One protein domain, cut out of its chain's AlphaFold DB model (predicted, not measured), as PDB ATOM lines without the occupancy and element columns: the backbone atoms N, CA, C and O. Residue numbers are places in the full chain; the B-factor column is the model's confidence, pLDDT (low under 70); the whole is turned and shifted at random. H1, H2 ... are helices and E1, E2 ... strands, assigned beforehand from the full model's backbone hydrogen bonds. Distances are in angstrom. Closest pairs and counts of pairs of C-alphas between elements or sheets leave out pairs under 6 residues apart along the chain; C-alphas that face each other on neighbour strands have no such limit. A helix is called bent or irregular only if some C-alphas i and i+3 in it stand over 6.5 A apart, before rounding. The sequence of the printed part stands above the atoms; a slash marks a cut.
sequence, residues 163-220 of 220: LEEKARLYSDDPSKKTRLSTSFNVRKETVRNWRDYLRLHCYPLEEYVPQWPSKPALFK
ATOM      1  N   LEU A 163     -30.346  28.943 -42.276       89.69
ATOM      2  CA  LEU A 163     -31.436  28.085 -41.817       89.69
ATOM      3  C   LEU A 163     -31.915  27.158 -42.937       89.69
ATOM      4  O   LEU A 163     -32.168  25.986 -42.690       89.69
ATOM      5  N   GLU A 164     -31.971  27.655 -44.165       89.69
ATOM      6  CA  GLU A 164     -32.430  26.948 -45.357       89.69
ATOM      7  C   GLU A 164     -31.598  25.702 -45.651       89.69
ATOM      8  O   GLU A 164     -32.129  24.657 -46.028       89.69
ATOM      9  N   GLU A 165     -30.284  25.796 -45.457       90.44
ATOM     10  CA  GLU A 165     -29.358  24.684 -45.654       90.44
ATOM     11  C   GLU A 165     -29.527  23.640 -44.545       90.44
ATOM     12  O   GLU A 165     -29.623  22.442 -44.824       90.44
ATOM     13  N   LYS A 166     -29.648  24.092 -43.291       91.06
ATOM     14  CA  LYS A 166     -29.855  23.227 -42.120       91.06
ATOM     15  C   LYS A 166     -31.217  22.528 -42.144       91.06
ATOM     16  O   LYS A 166     -31.311  21.335 -41.857       91.06
ATOM     17  N   ALA A 167     -32.267  23.247 -42.533       90.94
ATOM     18  CA  ALA A 167     -33.651  22.783 -42.565       90.94
ATOM     19  C   ALA A 167     -33.847  21.570 -43.485       90.94
ATOM     20  O   ALA A 167     -34.670  20.706 -43.185       90.94
ATOM     21  N   ARG A 168     -33.041  21.428 -44.548       90.31
ATOM     22  CA  ARG A 168     -33.050  20.243 -45.435       90.31
ATOM     23  C   ARG A 168     -32.733  18.940 -44.699       90.31
ATOM     24  O   ARG A 168     -33.160  17.864 -45.117       90.31
ATOM     25  N   LEU A 169     -31.984  19.024 -43.601       91.81
ATOM     26  CA  LEU A 169     -31.614  17.877 -42.775       91.81
ATOM     27  C   LEU A 169     -32.587  17.650 -41.615       91.81
ATOM     28  O   LEU A 169     -32.456  16.638 -40.917       91.81
ATOM     29  N   TYR A 170     -33.554  18.549 -41.411       92.62
ATOM     30  CA  TYR A 170     -34.496  18.458 -40.307       92.62
ATOM     31  C   TYR A 170     -35.336  17.180 -40.385       92.62
ATOM     32  O   TYR A 170     -35.836  16.790 -41.443       92.62
ATOM     33  N   SER A 171     -35.503  16.516 -39.245       90.50
ATOM     34  CA  SER A 171     -36.502  15.471 -39.063       90.50
ATOM     35  C   SER A 171     -36.776  15.247 -37.580       90.50
ATOM     36  O   SER A 171     -35.860  15.235 -36.754       90.50
ATOM     37  N   ASP A 172     -38.036  15.006 -37.246       87.62
ATOM     38  CA  ASP A 172     -38.466  14.557 -35.924       87.62
ATOM     39  C   ASP A 172     -38.701  13.034 -35.865       87.62
ATOM     40  O   ASP A 172     -39.069  12.508 -34.812       87.62
ATOM     41  N   ASP A 173     -38.437  12.311 -36.962       88.81
ATOM     42  CA  ASP A 173     -38.483  10.854 -36.997       88.81
ATOM     43  C   ASP A 173     -37.246  10.270 -36.286       88.81
ATOM     44  O   ASP A 173     -36.106  10.416 -36.758       88.81
ATOM     45  N   PRO A 174     -37.422   9.561 -35.155       84.88
ATOM     46  CA  PRO A 174     -36.310   8.952 -34.448       84.88
ATOM     47  C   PRO A 174     -35.592   7.857 -35.250       84.88
ATOM     48  O   PRO A 174     -34.425   7.582 -34.934       84.88
ATOM     49  N   SER A 175     -36.243   7.273 -36.262       88.62
ATOM     50  CA  SER A 175     -35.709   6.210 -37.117       88.62
ATOM     51  C   SER A 175     -34.654   6.716 -38.110       88.62
ATOM     52  O   SER A 175     -33.687   5.997 -38.387       88.62
ATOM     53  N   LYS A 176     -34.766   7.981 -38.552       90.19
ATOM     54  CA  LYS A 176     -33.830   8.605 -39.494       90.19
ATOM     55  C   LYS A 176     -32.427   8.694 -38.888       90.19
ATOM     56  O   LYS A 176     -32.232   9.256 -37.802       90.19
ATOM     57  N   LYS A 177     -31.458   8.103 -39.589       90.19
ATOM     58  CA  LYS A 177     -30.091   7.839 -39.108       90.19
ATOM     59  C   LYS A 177     -29.219   9.090 -39.114       90.19
ATOM     60  O   LYS A 177     -28.519   9.333 -38.133       90.19
ATOM     61  N   THR A 178     -29.369   9.911 -40.149       92.00
ATOM     62  CA  THR A 178     -28.819  11.266 -40.213       92.00
ATOM     63  C   THR A 178     -29.947  12.282 -40.149       92.00
ATOM     64  O   THR A 178     -30.800  12.321 -41.039       92.00
ATOM     65  N   ARG A 179     -29.983  13.096 -39.093       92.94
ATOM     66  CA  ARG A 179     -30.991  14.157 -38.967       92.94
ATOM     67  C   ARG A 179     -30.528  15.305 -38.090       92.94
ATOM     68  O   ARG A 179     -29.929  15.082 -37.038       92.94
ATOM     69  N   LEU A 180     -30.898  16.510 -38.495       93.56
ATOM     70  CA  LEU A 180     -30.969  17.662 -37.613       93.56
ATOM     71  C   LEU A 180     -32.307  17.617 -36.870       93.56
ATOM     72  O   LEU A 180     -33.340  17.287 -37.450       93.56
ATOM     73  N   SER A 181     -32.297  17.909 -35.580       92.50
ATOM     74  CA  SER A 181     -33.512  17.985 -34.776       92.50
ATOM     75  C   SER A 181     -33.301  18.934 -33.604       92.50
ATOM     76  O   SER A 181     -32.198  19.437 -33.386       92.50
ATOM     77  N   THR A 182     -34.356  19.169 -32.837       90.88
ATOM     78  CA  THR A 182     -34.322  20.025 -31.653       90.88
ATOM     79  C   THR A 182     -34.819  19.260 -30.432       90.88
ATOM     80  O   THR A 182     -35.503  18.239 -30.548       90.88
ATOM     81  N   SER A 183     -34.464  19.746 -29.248       87.62
ATOM     82  CA  SER A 183     -34.908  19.190 -27.974       87.62
ATOM     83  C   SER A 183     -34.588  17.684 -27.808       87.62
ATOM     84  O   SER A 183     -33.451  17.274 -28.077       87.62
ATOM     85  N   PHE A 184     -35.508  16.855 -27.291       77.31
ATOM     86  CA  PHE A 184     -35.328  15.407 -27.123       77.31
ATOM     87  C   PHE A 184     -36.372  14.586 -27.883       77.31
ATOM     88  O   PHE A 184     -36.013  13.733 -28.697       77.31
ATOM     89  N   ASN A 185     -37.658  14.824 -27.628       77.69
ATOM     90  CA  ASN A 185     -38.752  14.214 -28.374       77.69
ATOM     91  C   ASN A 185     -39.913  15.200 -28.464       77.69
ATOM     92  O   ASN A 185     -40.855  15.134 -27.674       77.69
ATOM     93  N   VAL A 186     -39.852  16.077 -29.465       76.31
ATOM     94  CA  VAL A 186     -40.812  17.174 -29.651       76.31
ATOM     95  C   VAL A 186     -42.266  16.687 -29.724       76.31
ATOM     96  O   VAL A 186     -43.182  17.423 -29.374       76.31
ATOM     97  N   ARG A 187     -42.492  15.427 -30.126       75.50
ATOM     98  CA  ARG A 187     -43.827  14.816 -30.214       75.50
ATOM     99  C   ARG A 187     -44.389  14.331 -28.875       75.50
ATOM    100  O   ARG A 187     -45.589  14.091 -28.793       75.50
ATOM    101  N   LYS A 188     -43.550  14.102 -27.859       81.81
ATOM    102  CA  LYS A 188     -43.961  13.484 -26.580       81.81
ATOM    103  C   LYS A 188     -43.684  14.343 -25.354       81.81
ATOM    104  O   LYS A 188     -44.256  14.083 -24.301       81.81
ATOM    105  N   GLU A 189     -42.770  15.298 -25.447       83.88
ATOM    106  CA  GLU A 189     -42.343  16.086 -24.296       83.88
ATOM    107  C   GLU A 189     -43.258  17.291 -24.043       83.88
ATOM    108  O   GLU A 189     -43.711  17.961 -24.967       83.88
ATOM    109  N   THR A 190     -43.504  17.580 -22.767       84.69
ATOM    110  CA  THR A 190     -44.241  18.775 -22.324       84.69
ATOM    111  C   THR A 190     -43.310  19.953 -22.040       84.69
ATOM    112  O   THR A 190     -43.739  21.103 -22.097       84.69
ATOM    113  N   VAL A 191     -42.033  19.665 -21.771       90.00
ATOM    114  CA  VAL A 191     -40.963  20.644 -21.569       90.00
ATOM    115  C   VAL A 191     -39.831  20.327 -22.539       90.00
ATOM    116  O   VAL A 191     -39.266  19.233 -22.514       90.00
ATOM    117  N   ARG A 192     -39.507  21.289 -23.394       89.44
ATOM    118  CA  ARG A 192     -38.456  21.228 -24.401       89.44
ATOM    119  C   ARG A 192     -37.100  21.547 -23.785       89.44
ATOM    120  O   ARG A 192     -36.973  22.387 -22.897       89.44
ATOM    121  N   ASN A 193     -36.062  20.906 -24.304       90.00
ATOM    122  CA  ASN A 193     -34.685  21.287 -24.043       90.00
ATOM    123  C   ASN A 193     -34.277  22.410 -24.991       90.00
ATOM    124  O   ASN A 193     -34.526  22.333 -26.194       90.00
ATOM    125  N   TRP A 194     -33.586  23.410 -24.450       90.19
ATOM    126  CA  TRP A 194     -33.010  24.497 -25.232       90.19
ATOM    127  C   TRP A 194     -31.752  24.021 -25.975       90.19
ATOM    128  O   TRP A 194     -30.627  24.275 -25.549       90.19
ATOM    129  N   ARG A 195     -31.938  23.229 -27.036       90.94
ATOM    130  CA  ARG A 195     -30.852  22.733 -27.886       90.94
ATOM    131  C   ARG A 195     -31.330  22.380 -29.293       90.94
ATOM    132  O   ARG A 195     -32.363  21.732 -29.440       90.94
ATOM    133  N   ASP A 196     -30.494  22.662 -30.283       92.62
ATOM    134  CA  ASP A 196     -30.518  21.985 -31.580       92.62
ATOM    135  C   ASP A 196     -29.399  20.930 -31.595       92.62
ATOM    136  O   ASP A 196     -28.376  21.088 -30.927       92.62
ATOM    137  N   TYR A 197     -29.589  19.818 -32.308       92.88
ATOM    138  CA  TYR A 197     -28.567  18.779 -32.421       92.88
ATOM    139  C   TYR A 197     -28.602  18.071 -33.778       92.88
ATOM    140  O   TYR A 197     -29.663  17.775 -34.329       92.88
ATOM    141  N   LEU A 198     -27.418  17.730 -34.283       93.88
ATOM    142  CA  LEU A 198     -27.234  16.887 -35.454       93.88
ATOM    143  C   LEU A 198     -26.903  15.474 -34.980       93.88
ATOM    144  O   LEU A 198     -25.968  15.262 -34.208       93.88
ATOM    145  N   ARG A 199     -27.683  14.493 -35.426       93.00
ATOM    146  CA  ARG A 199     -27.415  13.079 -35.180       93.00
ATOM    147  C   ARG A 199     -26.829  12.457 -36.432       93.00
ATOM    148  O   ARG A 199     -27.458  12.524 -37.484       93.00
ATOM    149  N   LEU A 200     -25.683  11.809 -36.265       93.00
ATOM    150  CA  LEU A 200     -25.002  11.026 -37.286       93.00
ATOM    151  C   LEU A 200     -24.893   9.582 -36.802       93.00
ATOM    152  O   LEU A 200     -24.607   9.324 -35.632       93.00
ATOM    153  N   HIS A 201     -25.143   8.638 -37.699       91.88
ATOM    154  CA  HIS A 201     -24.709   7.262 -37.508       91.88
ATOM    155  C   HIS A 201     -23.307   7.110 -38.103       91.88
ATOM    156  O   HIS A 201     -23.053   7.611 -39.194       91.88
ATOM    157  N   CYS A 202     -22.415   6.428 -37.385       90.19
ATOM    158  CA  CYS A 202     -20.999   6.323 -37.760       90.19
ATOM    159  C   CYS A 202     -20.514   4.872 -37.898       90.19
ATOM    160  O   CYS A 202     -19.314   4.638 -37.960       90.19
ATOM    161  N   TYR A 203     -21.412   3.884 -37.885       88.69
ATOM    162  CA  TYR A 203     -21.028   2.488 -38.083       88.69
ATOM    163  C   TYR A 203     -22.191   1.645 -38.631       88.69
ATOM    164  O   TYR A 203     -23.251   1.656 -37.992       88.69
ATOM    165  N   PRO A 204     -21.992   0.885 -39.729       94.38
ATOM    166  CA  PRO A 204     -20.791   0.879 -40.584       94.38
ATOM    167  C   PRO A 204     -20.629   2.198 -41.368       94.38
ATOM    168  O   PRO A 204     -21.620   2.839 -41.716       94.38
ATOM    169  N   LEU A 205     -19.392   2.658 -41.586       91.12
ATOM    170  CA  LEU A 205     -19.133   3.997 -42.144       91.12
ATOM    171  C   LEU A 205     -19.573   4.103 -43.606       91.12
ATOM    172  O   LEU A 205     -20.144   5.114 -44.005       91.12
ATOM    173  N   GLU A 206     -19.380   3.041 -44.378       93.38
ATOM    174  CA  GLU A 206     -19.674   2.968 -45.810       93.38
ATOM    175  C   GLU A 206     -21.171   3.170 -46.089       93.38
ATOM    176  O   GLU A 206     -21.552   3.739 -47.110       93.38
ATOM    177  N   GLU A 207     -22.026   2.750 -45.150       92.94
ATOM    178  CA  GLU A 207     -23.481   2.916 -45.225       92.94
ATOM    179  C   GLU A 207     -23.919   4.351 -44.886       92.94
ATOM    180  O   GLU A 207     -24.861   4.879 -45.486       92.94
ATOM    181  N   TYR A 208     -23.260   4.993 -43.914       91.12
ATOM    182  CA  TYR A 208     -23.763   6.233 -43.315       91.12
ATOM    183  C   TYR A 208     -23.049   7.507 -43.756       91.12
ATOM    184  O   TYR A 208     -23.721   8.532 -43.876       91.12
ATOM    185  N   VAL A 209     -21.747   7.469 -44.049       92.31
ATOM    186  CA  VAL A 209     -20.987   8.638 -44.530       92.31
ATOM    187  C   VAL A 209     -21.613   9.266 -45.786       92.31
ATOM    188  O   VAL A 209     -21.723  10.495 -45.832       92.31
ATOM    189  N   PRO A 210     -22.147   8.507 -46.771       92.06
ATOM    190  CA  PRO A 210     -22.852   9.111 -47.904       92.06
ATOM    191  C   PRO A 210     -24.050   9.983 -47.490       92.06
ATOM    192  O   PRO A 210     -24.335  10.989 -48.142       92.06
ATOM    193  N   GLN A 211     -24.714   9.627 -46.383       90.25
ATOM    194  CA  GLN A 211     -25.887  10.316 -45.835       90.25
ATOM    195  C   GLN A 211     -25.526  11.508 -44.937       90.25
ATOM    196  O   GLN A 211     -26.428  12.229 -44.507       90.25
ATOM    197  N   TRP A 212     -24.251  11.700 -44.588       92.94
ATOM    198  CA  TRP A 212     -23.809  12.843 -43.787       92.94
ATOM    199  C   TRP A 212     -23.966  14.162 -44.563       92.94
ATOM    200  O   TRP A 212     -24.021  14.152 -45.800       92.94
ATOM    201  N   PRO A 213     -24.036  15.310 -43.865       92.25
ATOM    202  CA  PRO A 213     -23.985  16.620 -44.502       92.25
ATOM    203  C   PRO A 213     -22.779  16.747 -45.440       92.25
ATOM    204  O   PRO A 213     -21.672  16.358 -45.091       92.25
ATOM    205  N   SER A 214     -22.990  17.309 -46.631       90.88
ATOM    206  CA  SER A 214     -21.896  17.690 -47.545       90.88
ATOM    207  C   SER A 214     -21.391  19.118 -47.298       90.88
ATOM    208  O   SER A 214     -20.489  19.581 -47.989       90.88
ATOM    209  N   LYS A 215     -22.026  19.841 -46.369       90.25
ATOM    210  CA  LYS A 215     -21.618  21.168 -45.916       90.25
ATOM    211  C   LYS A 215     -21.437  21.127 -44.401       90.25
ATOM    212  O   LYS A 215     -22.319  20.582 -43.733       90.25
ATOM    213  N   PRO A 216     -20.381  21.747 -43.867       90.31
ATOM    214  CA  PRO A 216     -19.233  22.331 -44.582       90.31
ATOM    215  C   PRO A 216     -18.420  21.318 -45.416       90.31
ATOM    216  O   PRO A 216     -18.620  20.114 -45.299       90.31
ATOM    217  N   ALA A 217     -17.555  21.795 -46.318       85.19
ATOM    218  CA  ALA A 217     -16.959  20.959 -47.374       85.19
ATOM    219  C   ALA A 217     -16.118  19.777 -46.850       85.19
ATOM    220  O   ALA A 217     -16.068  18.733 -47.492       85.19
ATOM    221  N   LEU A 218     -15.497  19.930 -45.677       84.12
ATOM    222  CA  LEU A 218     -14.659  18.905 -45.044       84.12
ATOM    223  C   LEU A 218     -15.443  17.959 -44.114       84.12
ATOM    224  O   LEU A 218     -14.838  17.241 -43.331       84.12
ATOM    225  N   PHE A 219     -16.783  18.015 -44.109       85.19
ATOM    226  CA  PHE A 219     -17.593  17.334 -43.086       85.19
ATOM    227  C   PHE A 219     -17.580  15.807 -43.219       85.19
ATOM    228  O   PHE A 219     -17.898  15.106 -42.259       85.19
ATOM    229  N   LYS A 220     -17.243  15.301 -44.406       83.56
ATOM    230  CA  LYS A 220     -17.166  13.875 -44.725       83.56
ATOM    231  C   LYS A 220     -15.732  13.384 -44.691       83.56
ATOM    232  O   LYS A 220     -14.864  14.119 -45.208       83.56
TER     233      LYS A 220
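This is residues 163 to 220 of the 220 residues of an uncharacterized protein of Colocasia esculenta (UniProt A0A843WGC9). There is little regular structure: mostly loops, with a short strand hairpin, E1 and E2, in the middle. The loop of residues 183 to 195 makes one end of the longest axis and helix H2 the other. The 58 printed residues hold H1, E1, E2 and H2 in that order, 20 residues in all; the class is mixed. The whole is only just loose, close to compact, with a radius of gyration of the C-alphas of 12.5 A and spans of 37 by 25 by 15 A.

The closest C-alphas of H1, residues 163 to 167, and E1, residues 179 to 182, are Lys 166 and Leu 180, 7.2 A apart. E1 and E2, residues 196 to 199, form an antiparallel hairpin at 153 degrees; N 181 and O 197, 2.9 A apart, are within hydrogen-bond range. H2, residues 205 to 211, is apart from H1 and E1. The O i to N i+4 pair of H1 is within range; H2 has 1 of 3, and 2 of 4 O i to N i+3 pairs. H2 is only just irregular: C-alphas 207 and 210 are 6.8 A apart.

From first to last C-alpha, H1 measures 5.8 A, E1 10.0 A, E2 10.1 A and H2 10.0 A. H1 begins at C-alpha 163 (-31.436, 28.085, -41.817); H2 ends at C-alpha 211 (-25.887, 10.316, -45.835).

The C-alphas farthest apart, Thr 190 and Glu 206, are 37.5 A apart. The printed part has no cut. The links H1 to E1 and E1 to E2 are long; E2 to H2 is tight. No printed residue is under 70 in pLDDT.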